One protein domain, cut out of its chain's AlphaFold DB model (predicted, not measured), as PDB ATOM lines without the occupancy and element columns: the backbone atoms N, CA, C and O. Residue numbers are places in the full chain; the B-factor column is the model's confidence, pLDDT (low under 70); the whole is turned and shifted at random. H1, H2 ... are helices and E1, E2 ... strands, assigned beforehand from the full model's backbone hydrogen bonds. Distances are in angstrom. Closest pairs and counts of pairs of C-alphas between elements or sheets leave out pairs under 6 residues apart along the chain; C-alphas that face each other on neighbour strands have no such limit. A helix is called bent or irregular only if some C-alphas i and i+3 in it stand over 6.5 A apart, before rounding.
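AT A GLANCE: This is residues 4 to 156 of the 250 residues of an uncharacterized protein of termite gut metagenome (UniProt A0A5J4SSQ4). A twisted sheet of six short parallel strands has helices H1, H2 and H4 on one face, while its other face bears no named helix. H5 folds back on H4 as a helical hairpin on the side away from the sheet, and H3 meets one end of H4, at its residues 108 to 110. The printed part has 153 residues with six named helices and six named strands, in the order E1, E2, E3, H1, E4, H2, H3, E5, H4, H5, H6, E6; across the sheet the strands run E3, E2, E4, E5, E1, E6. The class is mixed, helices and strands, with 74 residues in named elements, under half of those printed. The whole is compact, with a radius of gyration of the C-alphas of 15.4 A and spans of 48 by 32 by 27 A.

HOW THE PARTS SIT: E1, residues 4 to 6, is an inner strand with two neighbours, E5, residues 88 to 92, and E6, residues 152 to 154, an edge strand. N 5 and O 90 are 2.8 A apart, and N 153 and O 4 are 2.9 A apart, both within hydrogen-bond range. E2, residues 23 to 26, is the parallel neighbour of E3, residues 38 to 41, the other edge strand, with N 24 and O 38 at 2.8 A. E4, residues 57 to 60, is the neighbour of E2, with N 58 and O 23 at 2.9 A, and of E5, with N 89 and O 57 at 2.8 A. H1, residues 42 to 51, is on the sheet over E3 and E2, at a height over the sheet of 9.7 A, and runs along the strands. H1 is irregular: C-alphas 47 and 50 are 8.7 A apart. E3, H1 and E4 form a split strand-helix-strand unit, two parallel strands joined through a helix with E2 between them, and its crossover is right-handed. E4, H2, H3 and E5 form a strand-helix-strand unit of neighbour strands, also right-handed, with H2 at residues 62 to 65 and H3 at residues 74 to 82. H3 only just touches H1, with 3 pairs of C-alphas within 8 A, the closest those of Lys 46 and Val 75, 6.0 A apart. The hub is H4, residues 100 to 111, on the same face as H1 and over E5 and E1, at a height over the sheet of 9.7 A; these two helices on one face of the sheet make two layers. With residues 102 to 106 alone H4 touches H2, closest at the C-alphas of Ala 62 and His 106, 6.4 A. H3 and H4 touch only at their ends, closest at the C-alphas of Gln 80 and Leu 109, 5.2 A, at a steep tilt of 56 degrees. H5, residues 120 to 131, forms a hairpin with H4, at a shallow tilt of 25 degrees, opposite ways; the closest C-alphas are those of Trp 101 and Glu 124, 5.7 A. H6, residues 145 to 148, touches no helix and is not on the sheet. Every O i to N i+4 pair is within hydrogen-bond range in H3 and H5, but 4 of 6 are in H1 and 4 of 8 in H4; H2 and H6 are too short for such a pair.

IN THESE COORDINATES: E1 begins at C-alpha 4, (55.091, 98.149, 115.885). E5 is 13.3 A long, H1 14.0 A, H4 18.2 A and H5 16.1 A. H4 begins at C-alpha 100, (57.079, 106.202, 129.072), and E6 ends at C-alpha 154, (63.214, 100.307, 114.895).

THE WHOLE: The two C-alphas farthest apart, those of Glu 20 and Asp 134, are 49.6 A apart. The printed part has no cut. The long links are E1 to E2, E2 to E3 and H5 to H6. The mean pLDDT of the printed part is 92.3, and no printed residue is under 70.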
ATOM      1  N   VAL A   4      54.766  96.797 115.396       97.38
ATOM      2  CA  VAL A   4      55.091  98.149 115.885       97.38
ATOM      3  C   VAL A   4      56.361  98.629 115.185       97.38
ATOM      4  O   VAL A   4      57.307  97.862 115.049       97.38
ATOM      5  N   ILE A   5      56.377  99.870 114.711       96.56
ATOM      6  CA  ILE A   5      57.509 100.480 114.013       96.56
ATOM      7  C   ILE A   5      57.819 101.813 114.685       96.56
ATOM      8  O   ILE A   5      56.986 102.723 114.698       96.56
ATOM      9  N   PHE A   6      59.028 101.946 115.214       96.00
ATOM     10  CA  PHE A   6      59.540 103.217 115.705       96.00
ATOM     11  C   PHE A   6      60.604 103.725 114.743       96.00
ATOM     12  O   PHE A   6      61.573 103.029 114.470       96.00
ATOM     13  N   SER A   7      60.412 104.913 114.178       93.50
ATOM     14  CA  SER A   7      61.337 105.423 113.165       93.50
ATOM     15  C   SER A   7      61.722 106.864 113.411       93.50
ATOM     16  O   SER A   7      60.896 107.682 113.774       93.50
ATOM     17  N   SER A   8      62.957 107.221 113.117       89.19
ATOM     18  CA  SER A   8      63.435 108.593 113.084       89.19
ATOM     19  C   SER A   8      62.688 109.458 112.056       89.19
ATOM     20  O   SER A   8      62.578 110.668 112.251       89.19
ATOM     21  N   THR A   9      62.144 108.868 110.977       89.19
ATOM     22  CA  THR A   9      61.436 109.603 109.913       89.19
ATOM     23  C   THR A   9      60.301 108.791 109.280       89.19
ATOM     24  O   THR A   9      60.541 107.720 108.731       89.19
ATOM     25  N   ILE A  10      59.080 109.336 109.228       83.88
ATOM     26  CA  ILE A  10      57.934 108.666 108.578       83.88
ATOM     27  C   ILE A  10      58.018 108.584 107.046       83.88
ATOM     28  O   ILE A  10      57.696 107.520 106.515       83.88
ATOM     29  N   PRO A  11      58.443 109.628 106.302       80.06
ATOM     30  CA  PRO A  11      58.372 109.604 104.837       80.06
ATOM     31  C   PRO A  11      59.162 108.470 104.168       80.06
ATOM     32  O   PRO A  11      58.902 108.142 103.015       80.06
ATOM     33  N   LYS A  12      60.123 107.867 104.878       77.25
ATOM     34  CA  LYS A  12      60.946 106.754 104.383       77.25
ATOM     35  C   LYS A  12      60.348 105.374 104.653       77.25
ATOM     36  O   LYS A  12      60.901 104.384 104.187       77.25
ATOM     37  N   ILE A  13      59.257 105.291 105.409       83.69
ATOM     38  CA  ILE A  13      58.644 104.012 105.753       83.69
ATOM     39  C   ILE A  13      57.815 103.533 104.563       83.69
ATOM     40  O   ILE A  13      56.756 104.088 104.263       83.69
ATOM     41  N   SER A  14      58.301 102.476 103.920       81.50
ATOM     42  CA  SER A  14      57.560 101.658 102.965       81.50
ATOM     43  C   SER A  14      57.207 100.325 103.615       81.50
ATOM     44  O   SER A  14      58.038  99.710 104.282       81.50
ATOM     45  N   ILE A  15      55.971  99.868 103.424       85.81
ATOM     46  CA  ILE A  15      55.530  98.552 103.888       85.81
ATOM     47  C   ILE A  15      55.050  97.774 102.674       85.81
ATOM     48  O   ILE A  15      54.011  98.091 102.092       85.81
ATOM     49  N   ASP A  16      55.809  96.748 102.312       82.25
ATOM     50  CA  ASP A  16      55.474  95.884 101.190       82.25
ATOM     51  C   ASP A  16      54.330  94.926 101.555       82.25
ATOM     52  O   ASP A  16      54.145  94.548 102.715       82.25
ATOM     53  N   ASN A  17      53.583  94.479 100.542       86.75
ATOM     54  CA  ASN A  17      52.543  93.448 100.661       86.75
ATOM     55  C   ASN A  17      51.368  93.797 101.600       86.75
ATOM     56  O   ASN A  17      50.812  92.919 102.263       86.75
ATOM     57  N   LEU A  18      50.963  95.067 101.653       93.81
ATOM     58  CA  LEU A  18      49.716  95.456 102.316       93.81
ATOM     59  C   LEU A  18      48.487  95.046 101.477       93.81
ATOM     60  O   LEU A  18      48.514  95.242 100.258       93.81
ATOM     61  N   PRO A  19      47.394  94.552 102.089       95.06
ATOM     62  CA  PRO A  19      46.105  94.382 101.413       95.06
ATOM     63  C   PRO A  19      45.643  95.666 100.711       95.06
ATOM     64  O   PRO A  19      45.952  96.768 101.174       95.06
ATOM     65  N   GLU A  20      44.914  95.544  99.600       94.38
ATOM     66  CA  GLU A  20      44.437  96.698  98.813       94.38
ATOM     67  C   GLU A  20      43.504  97.615  99.613       94.38
ATOM     68  O   GLU A  20      43.574  98.835  99.486       94.38
ATOM     69  N   ASP A  21      42.697  97.040 100.500       96.00
ATOM     70  CA  ASP A  21      41.728  97.734 101.345       96.00
ATOM     71  C   ASP A  21      42.323  98.248 102.668       96.00
ATOM     72  O   ASP A  21      41.579  98.629 103.569       96.00
ATOM     73  N   THR A  22      43.653  98.267 102.817       97.38
ATOM     74  CA  THR A  22      44.322  98.797 104.019       97.38
ATOM     75  C   THR A  22      43.971 100.268 104.236       97.38
ATOM     76  O   THR A  22      44.149 101.091 103.336       97.38
ATOM     77  N   LEU A  23      43.568 100.622 105.458       97.69
ATOM     78  CA  LEU A  23      43.350 102.008 105.862       97.69
ATOM     79  C   LEU A  23      44.565 102.560 106.613       97.69
ATOM     80  O   LEU A  23      44.961 102.037 107.658       97.69
ATOM     81  N   VAL A  24      45.124 103.660 106.116       97.50
ATOM     82  CA  VAL A  24      46.192 104.409 106.787       97.50
ATOM     83  C   VAL A  24      45.573 105.587 107.532       97.50
ATOM     84  O   VAL A  24      44.936 106.450 106.938       97.50
ATOM     85  N   ILE A  25      45.768 105.638 108.843       97.75
ATOM     86  CA  ILE A  25      45.257 106.678 109.733       97.75
ATOM     87  C   ILE A  25      46.453 107.481 110.238       97.75
ATOM     88  O   ILE A  25      47.347 106.921 110.872       97.75
ATOM     89  N   VAL A  26      46.475 108.786 109.973       97.44
ATOM     90  CA  VAL A  26      47.621 109.654 110.287       97.44
ATOM     91  C   VAL A  26      47.184 110.804 111.179       97.44
ATOM     92  O   VAL A  26      46.231 111.514 110.866       97.44
ATOM     93  N   HIS A  27      47.878 111.003 112.299       96.31
ATOM     94  CA  HIS A  27      47.680 112.191 113.124       96.31
ATOM     95  C   HIS A  27      48.225 113.426 112.398       96.31
ATOM     96  O   HIS A  27      49.320 113.390 111.849       96.31
ATOM     97  N   GLU A  28      47.505 114.542 112.446       94.50
ATOM     98  CA  GLU A  28      47.743 115.729 111.609       94.50
ATOM     99  C   GLU A  28      49.117 116.386 111.831       94.50
ATOM    100  O   GLU A  28      49.607 117.114 110.974       94.50
ATOM    101  N   MET A  29      49.746 116.137 112.983       92.81
ATOM    102  CA  MET A  29      51.096 116.626 113.313       92.81
ATOM    103  C   MET A  29      52.240 115.799 112.709       92.81
ATOM    104  O   MET A  29      53.396 116.172 112.891       92.81
ATOM    105  N   TYR A  30      51.949 114.665 112.078       92.56
ATOM    106  CA  TYR A  30      52.961 113.790 111.499       92.56
ATOM    107  C   TYR A  30      52.910 113.844 109.977       92.56
ATOM    108  O   TYR A  30      51.845 113.997 109.375       92.56
ATOM    109  N   ASP A  31      54.072 113.657 109.360       90.75
ATOM    110  CA  ASP A  31      54.145 113.448 107.922       90.75
ATOM    111  C   ASP A  31      53.400 112.171 107.526       90.75
ATOM    112  O   ASP A  31      53.302 111.207 108.289       90.75
ATOM    113  N   LYS A  32      52.885 112.150 106.297       89.50
ATOM    114  CA  LYS A  32      52.250 110.955 105.742       89.50
ATOM    115  C   LYS A  32      53.326 109.928 105.367       89.50
ATOM    116  O   LYS A  32      54.341 110.314 104.780       89.50
ATOM    117  N   PRO A  33      53.130 108.635 105.674       88.62
ATOM    118  CA  PRO A  33      54.043 107.593 105.222       88.62
ATOM    119  C   PRO A  33      53.938 107.420 103.703       88.62
ATOM    120  O   PRO A  33      52.899 107.711 103.105       88.62
ATOM    121  N   CYS A  34      54.990 106.894 103.075       88.06
ATOM    122  CA  CYS A  34      54.986 106.563 101.651       88.06
ATOM    123  C   CYS A  34      54.282 105.212 101.411       88.06
ATOM    124  O   CYS A  34      54.885 104.243 100.954       88.06
ATOM    125  N   ILE A  35      52.997 105.143 101.767       89.00
ATOM    126  CA  ILE A  35      52.149 103.958 101.613       89.00
ATOM    127  C   ILE A  35      51.038 104.291 100.619       89.00
ATOM    128  O   ILE A  35      50.221 105.176 100.867       89.00
ATOM    129  N   ASP A  36      50.993 103.562  99.505       89.06
ATOM    130  CA  ASP A  36      50.014 103.763  98.431       89.06
ATOM    131  C   ASP A  36      48.649 103.146  98.778       89.06
ATOM    132  O   ASP A  36      48.221 102.148  98.202       89.06
ATOM    133  N   ARG A  37      47.995 103.662  99.819       94.00
ATOM    134  CA  ARG A  37      46.698 103.179 100.313       94.00
ATOM    135  C   ARG A  37      45.817 104.347 100.742       94.00
ATOM    136  O   ARG A  37      46.295 105.475 100.912       94.00
ATOM    137  N   LEU A  38      44.524 104.077 100.943       94.75
ATOM    138  CA  LEU A  38      43.587 105.086 101.430       94.75
ATOM    139  C   LEU A  38      44.108 105.668 102.747       94.75
ATOM    140  O   LEU A  38      44.239 104.962 103.744       94.75
ATOM    141  N   THR A  39      44.415 106.963 102.729       96.12
ATOM    142  CA  THR A  39      44.985 107.678 103.870       96.12
ATOM    143  C   THR A  39      43.992 108.703 104.395       96.12
ATOM    144  O   THR A  39      43.530 109.572 103.653       96.12
ATOM    145  N   VAL A  40      43.694 108.625 105.687       97.06
ATOM    146  CA  VAL A  40      42.724 109.468 106.383       97.06
ATOM    147  C   VAL A  40      43.396 110.138 107.580       97.06
ATOM    148  O   VAL A  40      44.197 109.540 108.295       97.06
ATOM    149  N   GLU A  41      43.079 111.410 107.794       97.69
ATOM    150  CA  GLU A  41      43.520 112.158 108.975       97.69
ATOM    151  C   GLU A  41      42.762 111.693 110.223       97.69
ATOM    152  O   GLU A  41      41.571 111.380 110.152       97.69
ATOM    153  N   TRP A  42      43.428 111.678 111.375       97.19
ATOM    154  CA  TRP A  42      42.862 111.182 112.629       97.19
ATOM    155  C   TRP A  42      41.514 111.815 112.986       97.19
ATOM    156  O   TRP A  42      40.588 111.089 113.336       97.19
ATOM    157  N   GLN A  43      41.354 113.137 112.856       96.50
ATOM    158  CA  GLN A  43      40.083 113.802 113.161       96.50
ATOM    159  C   GLN A  43      38.950 113.357 112.227       96.50
ATOM    160  O   GLN A  43      37.815 113.198 112.675       96.50
ATOM    161  N   LYS A  44      39.247 113.107 110.945       97.25
ATOM    162  CA  LYS A  44      38.259 112.591 109.981       97.25
ATOM    163  C   LYS A  44      37.884 111.152 110.305       97.25
ATOM    164  O   LYS A  44      36.701 110.829 110.352       97.25
ATOM    165  N   PHE A  45      38.877 110.318 110.608       97.69
ATOM    166  CA  PHE A  45      38.632 108.949 111.045       97.69
ATOM    167  C   PHE A  45      37.786 108.923 112.321       97.69
ATOM    168  O   PHE A  45      36.779 108.233 112.379       97.69
ATOM    169  N   LYS A  46      38.119 109.743 113.323       96.81
ATOM    170  CA  LYS A  46      37.366 109.840 114.578       96.81
ATOM    171  C   LYS A  46      35.897 110.235 114.373       96.81
ATOM    172  O   LYS A  46      35.059 109.823 115.169       96.81
ATOM    173  N   ALA A  47      35.574 110.997 113.330       96.75
ATOM    174  CA  ALA A  47      34.197 111.378 113.019       96.75
ATOM    175  C   ALA A  47      33.380 110.260 112.339       96.75
ATOM    176  O   ALA A  47      32.158 110.272 112.450       96.75
ATOM    177  N   ALA A  48      34.036 109.310 111.664       96.56
ATOM    178  CA  ALA A  48      33.389 108.324 110.793       96.56
ATOM    179  C   ALA A  48      33.960 106.898 110.944       96.56
ATOM    180  O   ALA A  48      33.862 106.087 110.031       96.56
ATOM    181  N   TYR A  49      34.583 106.562 112.081       95.50
ATOM    182  CA  TYR A  49      35.355 105.317 112.241       95.50
ATOM    183  C   TYR A  49      34.529 104.049 111.983       95.50
ATOM    184  O   TYR A  49      35.075 103.049 111.529       95.50
ATOM    185  N   SER A  50      33.220 104.092 112.240       92.44
ATOM    186  CA  SER A  50      32.289 102.988 111.989       92.44
ATOM    187  C   SER A  50      31.930 102.789 110.515       92.44
ATOM    188  O   SER A  50      31.331 101.774 110.183       92.44
ATOM    189  N   GLU A  51      32.244 103.752 109.647       94.69
ATOM    190  CA  GLU A  51      31.943 103.707 108.209       94.69
ATOM    191  C   GLU A  51      33.070 103.054 107.397       94.69
ATOM    192  O   GLU A  51      32.888 102.737 106.223       94.69
ATOM    193  N   TYR A  52      34.242 102.851 108.005       94.25
ATOM    194  CA  TYR A  52      35.384 102.242 107.337       94.25
ATOM    195  C   TYR A  52      35.376 100.722 107.504       94.25
ATOM    196  O   TYR A  52      35.579 100.195 108.599       94.25
ATOM    197  N   GLU A  53      35.232 100.011 106.388       92.94
ATOM    198  CA  GLU A  53      35.489  98.575 106.298       92.94
ATOM    199  C   GLU A  53      36.902  98.350 105.747       92.94
ATOM    200  O   GLU A  53      37.241  98.827 104.665       92.94
ATOM    201  N   THR A  54      37.752  97.663 106.510       95.75
ATOM    202  CA  THR A  54      39.139  97.391 106.114       95.75
ATOM    203  C   THR A  54      39.642  96.084 106.713       95.75
ATOM    204  O   THR A  54      39.337  95.742 107.858       95.75
ATOM    205  N   SER A  55      40.462  95.362 105.956       96.50
ATOM    206  CA  SER A  55      41.166  94.172 106.421       96.50
ATOM    207  C   SER A  55      42.401  94.489 107.268       96.50
ATOM    208  O   SER A  55      42.910  93.591 107.946       96.50
ATOM    209  N   GLN A  56      42.900  95.733 107.261       97.19
ATOM    210  CA  GLN A  56      44.104  96.114 108.000       97.19
ATOM    211  C   GLN A  56      44.189  97.621 108.273       97.19
ATOM    212  O   GLN A  56      43.980  98.443 107.389       97.19
ATOM    213  N   TYR A  57      44.636  97.982 109.478       97.69
ATOM    214  CA  TYR A  57      44.942  99.372 109.826       97.69
ATOM    215  C   TYR A  57      46.449  99.638 109.864       97.69
ATOM    216  O   TYR A  57      47.222  98.833 110.389       97.69
ATOM    217  N   VAL A  58      46.860 100.812 109.398       97.69
ATOM    218  CA  VAL A  58      48.170 101.409 109.687       97.69
ATOM    219  C   VAL A  58      47.921 102.703 110.448       97.69
ATOM    220  O   VAL A  58      47.270 103.601 109.935       97.69
ATOM    221  N   VAL A  59      48.410 102.802 111.679       97.50
ATOM    222  CA  VAL A  59      48.166 103.933 112.580       97.50
ATOM    223  C   VAL A  59      49.472 104.685 112.792       97.50
ATOM    224  O   VAL A  59      50.412 104.126 113.350       97.50
ATOM    225  N   VAL A  60      49.526 105.946 112.371       96.94
ATOM    226  CA  VAL A  60      50.726 106.788 112.409       96.94
ATOM    227  C   VAL A  60      50.561 107.910 113.429       96.94
ATOM    228  O   VAL A  60      49.720 108.790 113.253       96.94
ATOM    229  N   GLY A  61      51.385 107.904 114.476       95.00
ATOM    230  CA  GLY A  61      51.362 108.926 115.525       95.00
ATOM    231  C   GLY A  61      50.413 108.606 116.679       95.00
ATOM    232  O   GLY A  61      49.761 109.509 117.215       95.00
ATOM    233  N   ALA A  62      50.292 107.330 117.066       93.88
ATOM    234  CA  ALA A  62      49.391 106.913 118.146       93.88
ATOM    235  C   ALA A  62      49.684 107.642 119.474       93.88
ATOM    236  O   ALA A  62      48.749 107.935 120.225       93.88
ATOM    237  N   ASN A  63      50.942 108.036 119.722       91.38
ATOM    238  CA  ASN A  63      51.323 108.820 120.896       91.38
ATOM    239  C   ASN A  63      50.751 110.253 120.887       91.38
ATOM    240  O   ASN A  63      50.788 110.943 121.902       91.38
ATOM    241  N   ARG A  64      50.210 110.760 119.776       91.81
ATOM    242  CA  ARG A  64      49.452 112.029 119.765       91.81
ATOM    243  C   ARG A  64      47.947 111.819 119.661       91.81
ATOM    244  O   ARG A  64      47.202 112.628 120.201       91.81
ATOM    245  N   MET A  65      47.505 110.717 119.054       93.94
ATOM    246  CA  MET A  65      46.083 110.365 118.968       93.94
ATOM    247  C   MET A  65      45.476 110.057 120.341       93.94
ATOM    248  O   MET A  65      44.354 110.487 120.627       93.94
ATOM    249  N   ILE A  66      46.218 109.332 121.189       92.50
ATOM    250  CA  ILE A  66      45.735 108.844 122.483       92.50
ATOM    251  C   ILE A  66      46.483 109.530 123.634       92.50
ATOM    252  O   ILE A  66      47.713 109.559 123.725       92.50
ATOM    253  N   SER A  67      45.706 110.106 124.540       90.12
ATOM    254  CA  SER A  67      46.131 110.911 125.679       90.12
ATOM    255  C   SER A  67      45.337 110.513 126.927       90.12
ATOM    256  O   SER A  67      44.242 109.957 126.808       90.12
ATOM    257  N   PRO A  68      45.813 110.849 128.138       88.69
ATOM    258  CA  PRO A  68      45.056 110.596 129.364       88.69
ATOM    259  C   PRO A  68      43.635 111.178 129.350       88.69
ATOM    260  O   PRO A  68      42.736 110.589 129.941       88.69
ATOM    261  N   SER A  69      43.422 112.304 128.658       89.31
ATOM    262  CA  SER A  69      42.124 112.986 128.580       89.31
ATOM    263  C   SER A  69      41.125 112.353 127.614       89.31
ATOM    264  O   SER A  69      39.937 112.605 127.757       89.31
ATOM    265  N   ASN A  70      41.580 111.567 126.632       92.12
ATOM    266  CA  ASN A  70      40.715 111.014 125.579       92.12
ATOM    267  C   ASN A  70      40.825 109.486 125.426       92.12
ATOM    268  O   ASN A  70      40.211 108.903 124.539       92.12
ATOM    269  N   ARG A  71      41.596 108.804 126.285       89.44
ATOM    270  CA  ARG A  71      41.804 107.345 126.224       89.44
ATOM    271  C   ARG A  71      40.533 106.502 126.361       89.44
ATOM    272  O   ARG A  71      40.587 105.326 126.040       89.44
ATOM    273  N   CYS A  72      39.433 107.088 126.832       89.81
ATOM    274  CA  CYS A  72      38.120 106.446 126.953       89.81
ATOM    275  C   CYS A  72      37.147 106.860 125.832       89.81
ATOM    276  O   CYS A  72      35.958 106.568 125.916       89.81
ATOM    277  N   ASP A  73      37.615 107.582 124.808       94.00
ATOM    278  CA  ASP A  73      36.794 107.889 123.637       94.00
ATOM    279  C   ASP A  73      36.420 106.594 122.902       94.00
ATOM    280  O   ASP A  73      37.272 105.732 122.680       94.00
ATOM    281  N   MET A  74      35.178 106.505 122.416       94.56
ATOM    282  CA  MET A  74      34.662 105.317 121.716       94.56
ATOM    283  C   MET A  74      35.505 104.892 120.504       94.56
ATOM    284  O   MET A  74      35.582 103.706 120.199       94.56
ATOM    285  N   VAL A  75      36.177 105.833 119.830       95.31
ATOM    286  CA  VAL A  75      37.093 105.522 118.718       95.31
ATOM    287  C   VAL A  75      38.272 104.646 119.169       95.31
ATOM    288  O   VAL A  75      38.723 103.780 118.421       95.31
ATOM    289  N   ASN A  76      38.758 104.822 120.400       92.88
ATOM    290  CA  ASN A  76      39.865 104.032 120.935       92.88
ATOM    291  C   ASN A  76      39.394 102.621 121.298       92.88
ATOM    292  O   ASN A  76      40.055 101.655 120.918       92.88
ATOM    293  N   ASP A  77      38.215 102.493 121.912       90.88
ATOM    294  CA  ASP A  77      37.580 101.194 122.174       90.88
ATOM    295  C   ASP A  77      37.271 100.444 120.871       90.88
ATOM    296  O   ASP A  77      37.484  99.233 120.768       90.88
ATOM    297  N   PHE A  78      36.835 101.159 119.831       94.19
ATOM    298  CA  PHE A  78      36.642 100.584 118.504       94.19
ATOM    299  C   PHE A  78      37.951 100.001 117.950       94.19
ATOM    300  O   PHE A  78      37.994  98.851 117.502       94.19
ATOM    301  N   MET A  79      39.044 100.764 118.031       93.44
ATOM    302  CA  MET A  79      40.356 100.353 117.525       93.44
ATOM    303  C   MET A  79      41.014  99.240 118.355       93.44
ATOM    304  O   MET A  79      41.701  98.387 117.792       93.44
ATOM    305  N   GLN A  80      40.826  99.214 119.673       90.69
ATOM    306  CA  GLN A  80      41.498  98.259 120.566       90.69
ATOM    307  C   GLN A  80      40.671  96.993 120.814       90.69
ATOM    308  O   GLN A  80      41.223  95.890 120.831       90.69
ATOM    309  N   VAL A  81      39.350  97.130 120.962       89.19
ATOM    310  CA  VAL A  81      38.453  96.051 121.397       89.19
ATOM    311  C   VAL A  81      37.598  95.539 120.242       89.19
ATOM    312  O   VAL A  81      37.684  94.360 119.899       89.19
ATOM    313  N   MET A  82      36.803  96.405 119.605       92.06
ATOM    314  CA  MET A  82      35.815  95.962 118.604       92.06
ATOM    315  C   MET A  82      36.477  95.406 117.342       92.06
ATOM    316  O   MET A  82      36.015  94.429 116.763       92.06
ATOM    317  N   THR A  83      37.608  95.987 116.947       93.69
ATOM    318  CA  THR A  83      38.398  95.545 115.794       93.69
ATOM    319  C   THR A  83      39.633  94.744 116.208       93.69
ATOM    320  O   THR A  83      40.604  94.684 115.454       93.69
ATOM    321  N   LYS A  84      39.652  94.121 117.401       91.62
ATOM    322  CA  LYS A  84      40.833  93.402 117.926       91.62
ATOM    323  C   LYS A  84      41.363  92.336 116.964       91.62
ATOM    324  O   LYS A  84      42.568  92.089 116.948       91.62
ATOM    325  N   THR A  85      40.500  91.704 116.167       93.94
ATOM    326  CA  THR A  85      40.862  90.675 115.175       93.94
ATOM    327  C   THR A  85      41.490  91.250 113.906       93.94
ATOM    328  O   THR A  85      42.309  90.566 113.295       93.94
ATOM    329  N   ILE A  86      41.185  92.505 113.559       96.25
ATOM    330  CA  ILE A  86      41.743  93.194 112.393       96.25
ATOM    331  C   ILE A  86      43.218  93.526 112.678       96.25
ATOM    332  O   ILE A  86      43.504  94.232 113.655       96.25
ATOM    333  N   PRO A  87      44.174  93.014 111.876       96.81
ATOM    334  CA  PRO A  87      45.593  93.309 112.039       96.81
ATOM    335  C   PRO A  87      45.881  94.812 111.984       96.81
ATOM    336  O   PRO A  87      45.306  95.532 111.168       96.81
ATOM    337  N   LYS A  88      46.802  95.281 112.833       97.50
ATOM    338  CA  LYS A  88      47.203  96.691 112.876       97.50
ATOM    339  C   LYS A  88      48.716  96.845 112.847       97.50
ATOM    340  O   LYS A  88      49.436  96.028 113.421       97.50
ATOM    341  N   ILE A  89      49.189  97.902 112.206       97.75
ATOM    342  CA  ILE A  89      50.573  98.365 112.293       97.75
ATOM    343  C   ILE A  89      50.564  99.712 113.005       97.75
ATOM    344  O   ILE A  89      49.796 100.589 112.624       97.75
ATOM    345  N   SER A  90      51.382  99.874 114.041       97.50
ATOM    346  CA  SER A  90      51.565 101.156 114.726       97.50
ATOM    347  C   SER A  90      52.908 101.751 114.327       97.50
ATOM    348  O   SER A  90      53.913 101.055 114.412       97.50
ATOM    349  N   ILE A  91      52.922 103.007 113.886       96.88
ATOM    350  CA  ILE A  91      54.109 103.743 113.450       96.88
ATOM    351  C   ILE A  91      54.211 105.025 114.277       96.88
ATOM    352  O   ILE A  91      53.227 105.758 114.391       96.88
ATOM    353  N   ASP A  92      55.380 105.341 114.826       95.69
ATOM    354  CA  ASP A  92      55.606 106.628 115.498       95.69
ATOM    355  C   ASP A  92      57.068 107.074 115.392       95.69
ATOM    356  O   ASP A  92      57.978 106.244 115.421       95.69
ATOM    357  N   THR A  93      57.289 108.386 115.296       92.50
ATOM    358  CA  THR A  93      58.633 108.995 115.342       92.50
ATOM    359  C   THR A  93      59.015 109.559 116.693       92.50
ATOM    360  O   THR A  93      60.160 109.926 116.937       92.50
ATOM    361  N   ALA A  94      58.044 109.621 117.591       86.75
ATOM    362  CA  ALA A  94      58.155 110.220 118.896       86.75
ATOM    363  C   ALA A  94      57.458 109.362 119.973       86.75
ATOM    364  O   ALA A  94      56.738 109.915 120.812       86.75
ATOM    365  N   PRO A  95      57.660 108.027 120.007       89.12
ATOM    366  CA  PRO A  95      56.958 107.155 120.956       89.12
ATOM    367  C   PRO A  95      57.355 107.425 122.419       89.12
ATOM    368  O   PRO A  95      56.590 107.128 123.332       89.12
ATOM    369  N   PHE A  96      58.519 108.047 122.642       89.50
ATOM    370  CA  PHE A  96      59.039 108.414 123.965       89.50
ATOM    371  C   PHE A  96      58.819 109.891 124.327       89.50
ATOM    372  O   PHE A  96      59.328 110.353 125.345       89.50
ATOM    373  N   ILE A  97      58.061 110.650 123.522       81.12
ATOM    374  CA  ILE A  97      57.654 112.004 123.919       81.12
ATOM    375  C   ILE A  97      56.542 111.904 124.970       81.12
ATOM    376  O   ILE A  97      55.427 111.442 124.696       81.12
ATOM    377  N   GLY A  98      56.835 112.397 126.171       83.44
ATOM    378  CA  GLY A  98      55.954 112.331 127.333       83.44
ATOM    379  C   GLY A  98      56.346 111.213 128.298       83.44
ATOM    380  O   GLY A  98      57.508 110.829 128.399       83.44
ATOM    381  N   GLU A  99      55.381 110.723 129.073       89.25
ATOM    382  CA  GLU A  99      55.646 109.682 130.069       89.25
ATOM    383  C   GLU A  99      55.779 108.296 129.398       89.25
ATOM    384  O   GLU A  99      54.909 107.932 128.600       89.25
ATOM    385  N   PRO A 100      56.809 107.489 129.728       91.00
ATOM    386  CA  PRO A 100      57.079 106.202 129.072       91.00
ATOM    387  C   PRO A 100      55.934 105.187 129.070       91.00
ATOM    388  O   PRO A 100      55.861 104.347 128.177       91.00
ATOM    389  N   TRP A 101      54.994 105.262 130.016       92.56
ATOM    390  CA  TRP A 101      53.846 104.347 130.033       92.56
ATOM    391  C   TRP A 101      52.941 104.466 128.807       92.56
ATOM    392  O   TRP A 101      52.218 103.525 128.482       92.56
ATOM    393  N   ARG A 102      53.021 105.584 128.078       93.62
ATOM    394  CA  ARG A 102      52.260 105.815 126.846       93.62
ATOM    395  C   ARG A 102      52.667 104.882 125.705       93.62
ATOM    396  O   ARG A 102      51.857 104.667 124.806       93.62
ATOM    397  N   LEU A 103      53.838 104.237 125.790       94.06
ATOM    398  CA  LEU A 103      54.230 103.138 124.896       94.06
ATOM    399  C   LEU A 103      53.155 102.049 124.817       94.06
ATOM    400  O   LEU A 103      52.973 101.430 123.768       94.06
ATOM    401  N   TRP A 104      52.389 101.869 125.897       95.19
ATOM    402  CA  TRP A 104      51.300 100.904 125.961       95.19
ATOM    403  C   TRP A 104      50.268 101.071 124.850       95.19
ATOM    404  O   TRP A 104      49.763 100.073 124.342       95.19
ATOM    405  N   TYR A 105      50.003 102.298 124.398       94.69
ATOM    406  CA  TYR A 105      49.031 102.536 123.335       94.69
ATOM    407  C   TYR A 105      49.432 101.890 122.007       94.69
ATOM    408  O   TYR A 105      48.572 101.347 121.318       94.69
ATOM    409  N   HIS A 106      50.724 101.876 121.670       96.06
ATOM    410  CA  HIS A 106      51.213 101.246 120.441       96.06
ATOM    411  C   HIS A 106      50.970  99.738 120.461       96.06
ATOM    412  O   HIS A 106      50.406  99.175 119.521       96.06
ATOM    413  N   TYR A 107      51.343  99.089 121.563       95.94
ATOM    414  CA  TYR A 107      51.208  97.645 121.702       95.94
ATOM    415  C   TYR A 107      49.757  97.206 121.896       95.94
ATOM    416  O   TYR A 107      49.350  96.217 121.295       95.94
ATOM    417  N   SER A 108      48.947  97.948 122.652       94.12
ATOM    418  CA  SER A 108      47.520  97.647 122.797       94.12
ATOM    419  C   SER A 108      46.771  97.778 121.469       94.12
ATOM    420  O   SER A 108      45.995  96.892 121.123       94.12
ATOM    421  N   LEU A 109      47.056  98.798 120.651       95.19
ATOM    422  CA  LEU A 109      46.459  98.898 119.313       95.19
ATOM    423  C   LEU A 109      46.783  97.666 118.455       95.19
ATOM    424  O   LEU A 109      45.919  97.139 117.755       95.19
ATOM    425  N   VAL A 110      48.024  97.186 118.511       96.44
ATOM    426  CA  VAL A 110      48.495  96.101 117.641       96.44
ATOM    427  C   VAL A 110      48.113  94.714 118.161       96.44
ATOM    428  O   VAL A 110      47.777  93.834 117.364       96.44
ATOM    429  N   PHE A 111      48.139  94.493 119.473       94.25
ATOM    430  CA  PHE A 111      48.020  93.173 120.103       94.25
ATOM    431  C   PHE A 111      46.812  93.040 121.047       94.25
ATOM    432  O   PHE A 111      46.487  91.931 121.469       94.25
ATOM    433  N   GLY A 112      46.110  94.132 121.351       88.56
ATOM    434  CA  GLY A 112      45.002  94.207 122.311       88.56
ATOM    435  C   GLY A 112      45.473  94.369 123.758       88.56
ATOM    436  O   GLY A 112      44.956  95.215 124.477       88.56
ATOM    437  N   GLU A 113      46.497  93.614 124.156       88.62
ATOM    438  CA  GLU A 113      47.091  93.632 125.497       88.62
ATOM    439  C   GLU A 113      48.608  93.871 125.438       88.62
ATOM    440  O   GLU A 113      49.282  93.500 124.468       88.62
ATOM    441  N   TRP A 114      49.169  94.443 126.503       92.81
ATOM    442  CA  TRP A 114      50.619  94.558 126.676       92.81
ATOM    443  C   TRP A 114      50.993  94.609 128.157       92.81
ATOM    444  O   TRP A 114      50.188  95.038 128.976       92.81
ATOM    445  N   LEU A 115      52.199  94.150 128.515       91.50
ATOM    446  CA  LEU A 115      52.669  94.053 129.912       91.50
ATOM    447  C   LEU A 115      51.769  93.197 130.831       91.50
ATOM    448  O   LEU A 115      51.780  93.362 132.050       91.50
ATOM    449  N   GLY A 116      50.984  92.282 130.254       88.81
ATOM    450  CA  GLY A 116      50.031  91.448 130.992       88.81
ATOM    451  C   GLY A 116      48.781  92.194 131.468       88.81
ATOM    452  O   GLY A 116      48.133  91.731 132.404       88.81
ATOM    453  N   VAL A 117      48.458  93.348 130.869       91.50
ATOM    454  CA  VAL A 117      47.257  94.128 131.195       91.50
ATOM    455  C   VAL A 117      46.522  94.621 129.943       91.50
ATOM    456  O   VAL A 117      47.135  94.970 128.930       91.50
ATOM    457  N   ASP A 118      45.194  94.698 130.056       88.56
ATOM    458  CA  ASP A 118      44.275  95.115 128.983       88.56
ATOM    459  C   ASP A 118      44.011  96.626 128.937       88.56
ATOM    460  O   ASP A 118      43.417  97.125 127.985       88.56
ATOM    461  N   TYR A 119      44.457  97.376 129.949       89.75
ATOM    462  CA  TYR A 119      44.207  98.813 130.054       89.75
ATOM    463  C   TYR A 119      45.472  99.589 130.418       89.75
ATOM    464  O   TYR A 119      46.353  99.089 131.115       89.75
ATOM    465  N   SER A 120      45.518 100.861 130.011       92.50
ATOM    466  CA  SER A 120      46.631 101.766 130.337       92.50
ATOM    467  C   SER A 120      46.700 102.179 131.814       92.50
ATOM    468  O   SER A 120      47.785 102.493 132.295       92.50
ATOM    469  N   TYR A 121      45.578 102.187 132.549       93.50
ATOM    470  CA  TYR A 121      45.518 102.681 133.936       93.50
ATOM    471  C   TYR A 121      46.466 101.945 134.904       93.50
ATOM    472  O   TYR A 121      47.186 102.627 135.632       93.50
ATOM    473  N   PRO A 122      46.525 100.594 134.927       93.75
ATOM    474  CA  PRO A 122      47.509  99.875 135.735       93.75
ATOM    475  C   PRO A 122      48.952 100.269 135.418       93.75
ATOM    476  O   PRO A 122      49.740 100.477 136.334       93.75
ATOM    477  N   VAL A 123      49.274 100.425 134.131       93.94
ATOM    478  CA  VAL A 123      50.623 100.773 133.675       93.94
ATOM    479  C   VAL A 123      50.997 102.197 134.096       93.94
ATOM    480  O   VAL A 123      52.091 102.426 134.602       93.94
ATOM    481  N   GLU A 124      50.078 103.154 133.939       94.31
ATOM    482  CA  GLU A 124      50.255 104.532 134.412       94.31
ATOM    483  C   GLU A 124      50.426 104.585 135.938       94.31
ATOM    484  O   GLU A 124      51.281 105.311 136.443       94.31
ATOM    485  N   GLY A 125      49.614 103.828 136.682       93.12
ATOM    486  CA  GLY A 125      49.681 103.767 138.140       93.12
ATOM    487  C   GLY A 125      51.011 103.199 138.635       93.12
ATOM    488  O   GLY A 125      51.641 103.799 139.502       93.12
ATOM    489  N   GLU A 126      51.457 102.085 138.055       93.19
ATOM    490  CA  GLU A 126      52.754 101.469 138.350       93.19
ATOM    491  C   GLU A 126      53.914 102.410 138.006       93.19
ATOM    492  O   GLU A 126      54.803 102.617 138.829       93.19
ATOM    493  N   TRP A 127      53.867 103.061 136.836       91.19
ATOM    494  CA  TRP A 127      54.843 104.084 136.460       91.19
ATOM    495  C   TRP A 127      54.907 105.211 137.492       91.19
ATOM    496  O   TRP A 127      55.992 105.574 137.926       91.19
ATOM    497  N   LYS A 128      53.759 105.761 137.912       89.75
ATOM    498  CA  LYS A 128      53.715 106.862 138.887       89.75
ATOM    499  C   LYS A 128      54.282 106.454 140.240       89.75
ATOM    500  O   LYS A 128      55.070 107.206 140.802       89.75
ATOM    501  N   LYS A 129      53.915 105.280 140.748       89.69
ATOM    502  CA  LYS A 129      54.454 104.768 142.013       89.69
ATOM    503  C   LYS A 129      55.964 104.566 141.946       89.69
ATOM    504  O   LYS A 129      56.675 104.972 142.856       89.69
ATOM    505  N   TRP A 130      56.463 104.011 140.845       88.31
ATOM    506  CA  TRP A 130      57.899 103.849 140.626       88.31
ATOM    507  C   TRP A 130      58.633 105.196 140.483       88.31
ATOM    508  O   TRP A 130      59.705 105.404 141.053       88.31
ATOM    509  N   PHE A 131      58.015 106.151 139.784       82.50
ATOM    510  CA  PHE A 131      58.518 107.513 139.587       82.50
ATOM    511  C   PHE A 131      58.597 108.323 140.893       82.50
ATOM    512  O   PHE A 131      59.495 109.148 141.068       82.50
ATOM    513  N   TYR A 132      57.664 108.093 141.822       80.50
ATOM    514  CA  TYR A 132      57.635 108.743 143.137       80.50
ATOM    515  C   TYR A 132      58.250 107.895 144.266       80.50
ATOM    516  O   TYR A 132      58.193 108.315 145.416       80.50
ATOM    517  N   TYR A 133      58.912 106.773 143.942       76.19
ATOM    518  CA  TYR A 133      59.575 105.864 144.896       76.19
ATOM    519  C   TYR A 133      58.641 105.190 145.915       76.19
ATOM    520  O   TYR A 133      59.086 104.754 146.977       76.19
ATOM    521  N   ASP A 134      57.360 105.040 145.583       81.62
ATOM    522  CA  ASP A 134      56.429 104.219 146.363       81.62
ATOM    523  C   ASP A 134      56.694 102.715 146.147       81.62
ATOM    524  O   ASP A 134      56.427 101.892 147.021       81.62
ATOM    525  N   GLU A 135      57.222 102.346 144.973       86.56
ATOM    526  CA  GLU A 135      57.577 100.974 144.596       86.56
ATOM    527  C   GLU A 135      58.969 100.939 143.942       86.56
ATOM    528  O   GLU A 135      59.352 101.856 143.217       86.56
ATOM    529  N   ASN A 136      59.738  99.869 144.183       83.62
ATOM    530  CA  ASN A 136      61.111  99.727 143.664       83.62
ATOM    531  C   ASN A 136      61.176  99.092 142.267       83.62
ATOM    532  O   ASN A 136      62.211  99.146 141.606       83.62
ATOM    533  N   THR A 137      60.092  98.460 141.824       85.44
ATOM    534  CA  THR A 137      60.036  97.697 140.577       85.44
ATOM    535  C   THR A 137      58.956  98.248 139.659       85.44
ATOM    536  O   THR A 137      57.939  98.763 140.111       85.44
ATOM    537  N   CYS A 138      59.187  98.140 138.351       90.62
ATOM    538  CA  CYS A 138      58.225  98.528 137.328       90.62
ATOM    539  C   CYS A 138      58.377  97.617 136.107       90.62
ATOM    540  O   CYS A 138      59.495  97.388 135.644       90.62
ATOM    541  N   ARG A 139      57.272  97.123 135.543       92.12
ATOM    542  CA  ARG A 139      57.241  96.356 134.283       92.12
ATOM    543  C   ARG A 139      57.809  97.142 133.104       92.12
ATOM    544  O   ARG A 139      58.339  96.547 132.173       92.12
ATOM    545  N   LEU A 140      57.707  98.470 133.158       91.62
ATOM    546  CA  LEU A 140      58.282  99.380 132.172       91.62
ATOM    547  C   LEU A 140      59.755  99.699 132.415       91.62
ATOM    548  O   LEU A 140      60.306 100.470 131.641       91.62
ATOM    549  N   SER A 141      60.403  99.176 133.458       92.00
ATOM    550  CA  SER A 141      61.835  99.423 133.643       92.00
ATOM    551  C   SER A 141      62.626  98.861 132.459       92.00
ATOM    552  O   SER A 141      62.253  97.837 131.888       92.00
ATOM    553  N   GLY A 142      63.755  99.487 132.112       91.19
ATOM    554  CA  GLY A 142      64.607  98.999 131.018       91.19
ATOM    555  C   GLY A 142      65.135  97.567 131.218       91.19
ATOM    556  O   GLY A 142      65.520  96.915 130.257       91.19
ATOM    557  N   GLU A 143      65.116  97.054 132.450       91.31
ATOM    558  CA  GLU A 143      65.481  95.668 132.766       91.31
ATOM    559  C   GLU A 143      64.353  94.677 132.439       91.31
ATOM    560  O   GLU A 143      64.610  93.590 131.930       91.31
ATOM    561  N   ASN A 144      63.098  95.049 132.711       92.50
ATOM    562  CA  ASN A 144      61.942  94.168 132.527       92.50
ATOM    563  C   ASN A 144      61.346  94.264 131.123       92.50
ATOM    564  O   ASN A 144      60.819  93.282 130.599       92.50
ATOM    565  N   LEU A 145      61.419  95.445 130.511       93.75
ATOM    566  CA  LEU A 145      60.754  95.755 129.253       93.75
ATOM    567  C   LEU A 145      61.121  94.820 128.087       93.75
ATOM    568  O   LEU A 145      60.193  94.444 127.365       93.75
ATOM    569  N   PRO A 146      62.386  94.367 127.920       94.50
ATOM    570  CA  PRO A 146      62.751  93.424 126.861       94.50
ATOM    571  C   PRO A 146      61.906  92.141 126.846       94.50
ATOM    572  O   PRO A 146      61.656  91.586 125.780       94.50
ATOM    573  N   LEU A 147      61.386  91.701 128.000       92.00
ATOM    574  CA  LEU A 147      60.531  90.510 128.110       92.00
ATOM    575  C   LEU A 147      59.157  90.681 127.441       92.00
ATOM    576  O   LEU A 147      58.443  89.701 127.225       92.00
ATOM    577  N   PHE A 148      58.759  91.918 127.139       94.19
ATOM    578  CA  PHE A 148      57.427  92.255 126.645       94.19
ATOM    579  C   PHE A 148      57.421  92.846 125.235       94.19
ATOM    580  O   PHE A 148      56.340  93.059 124.678       94.19
ATOM    581  N   ILE A 149      58.585  93.122 124.645       94.94
ATOM    582  CA  ILE A 149      58.676  93.648 123.282       94.94
ATOM    583  C   ILE A 149      58.239  92.555 122.299       94.94
ATOM    584  O   ILE A 149      58.721  91.426 122.328       94.94
ATOM    585  N   LYS A 150      57.275  92.884 121.432       93.25
ATOM    586  CA  LYS A 150      56.674  91.953 120.465       93.25
ATOM    587  C   LYS A 150      56.695  92.562 119.070       93.25
ATOM    588  O   LYS A 150      56.197  93.671 118.897       93.25
ATOM    589  N   ASN A 151      57.217  91.818 118.090       95.44
ATOM    590  CA  ASN A 151      57.244  92.162 116.659       95.44
ATOM    591  C   ASN A 151      57.423  93.668 116.397       95.44
ATOM    592  O   ASN A 151      56.520  94.340 115.885       95.44
ATOM    593  N   THR A 152      58.547  94.197 116.879       96.88
ATOM    594  CA  THR A 152      58.879  95.621 116.836       96.88
ATOM    595  C   THR A 152      60.072  95.826 115.920       96.88
ATOM    596  O   THR A 152      61.059  95.113 116.040       96.88
ATOM    597  N   GLU A 153      59.973  96.794 115.019       95.62
ATOM    598  CA  GLU A 153      61.080  97.250 114.183       95.62
ATOM    599  C   GLU A 153      61.443  98.674 114.575       95.62
ATOM    600  O   GLU A 153      60.570  99.484 114.898       95.62
ATOM    601  N   SER A 154      62.738  98.977 114.553       95.50
ATOM    602  CA  SER A 154      63.214 100.307 114.895       95.50
ATOM    603  C   SER A 154      64.494 100.670 114.165       95.50
ATOM    604  O   SER A 154      65.387  99.835 114.028       95.50
ATOM    605  N   ASP A 155      64.581 101.927 113.730       94.44
ATOM    606  CA  ASP A 155      65.814 102.556 113.235       94.44
ATOM    607  C   ASP A 155      66.445 103.500 114.282       94.44
ATOM    608  O   ASP A 155      67.410 104.211 113.990       94.44
ATOM    609  N   LEU A 156      65.885 103.533 115.499       93.88
ATOM    610  CA  LEU A 156      66.316 104.452 116.539       93.88
ATOM    611  C   LEU A 156      67.751 104.148 116.969       93.88
ATOM    612  O   LEU A 156      68.126 102.997 117.218       93.88
TER     613      LEU A 156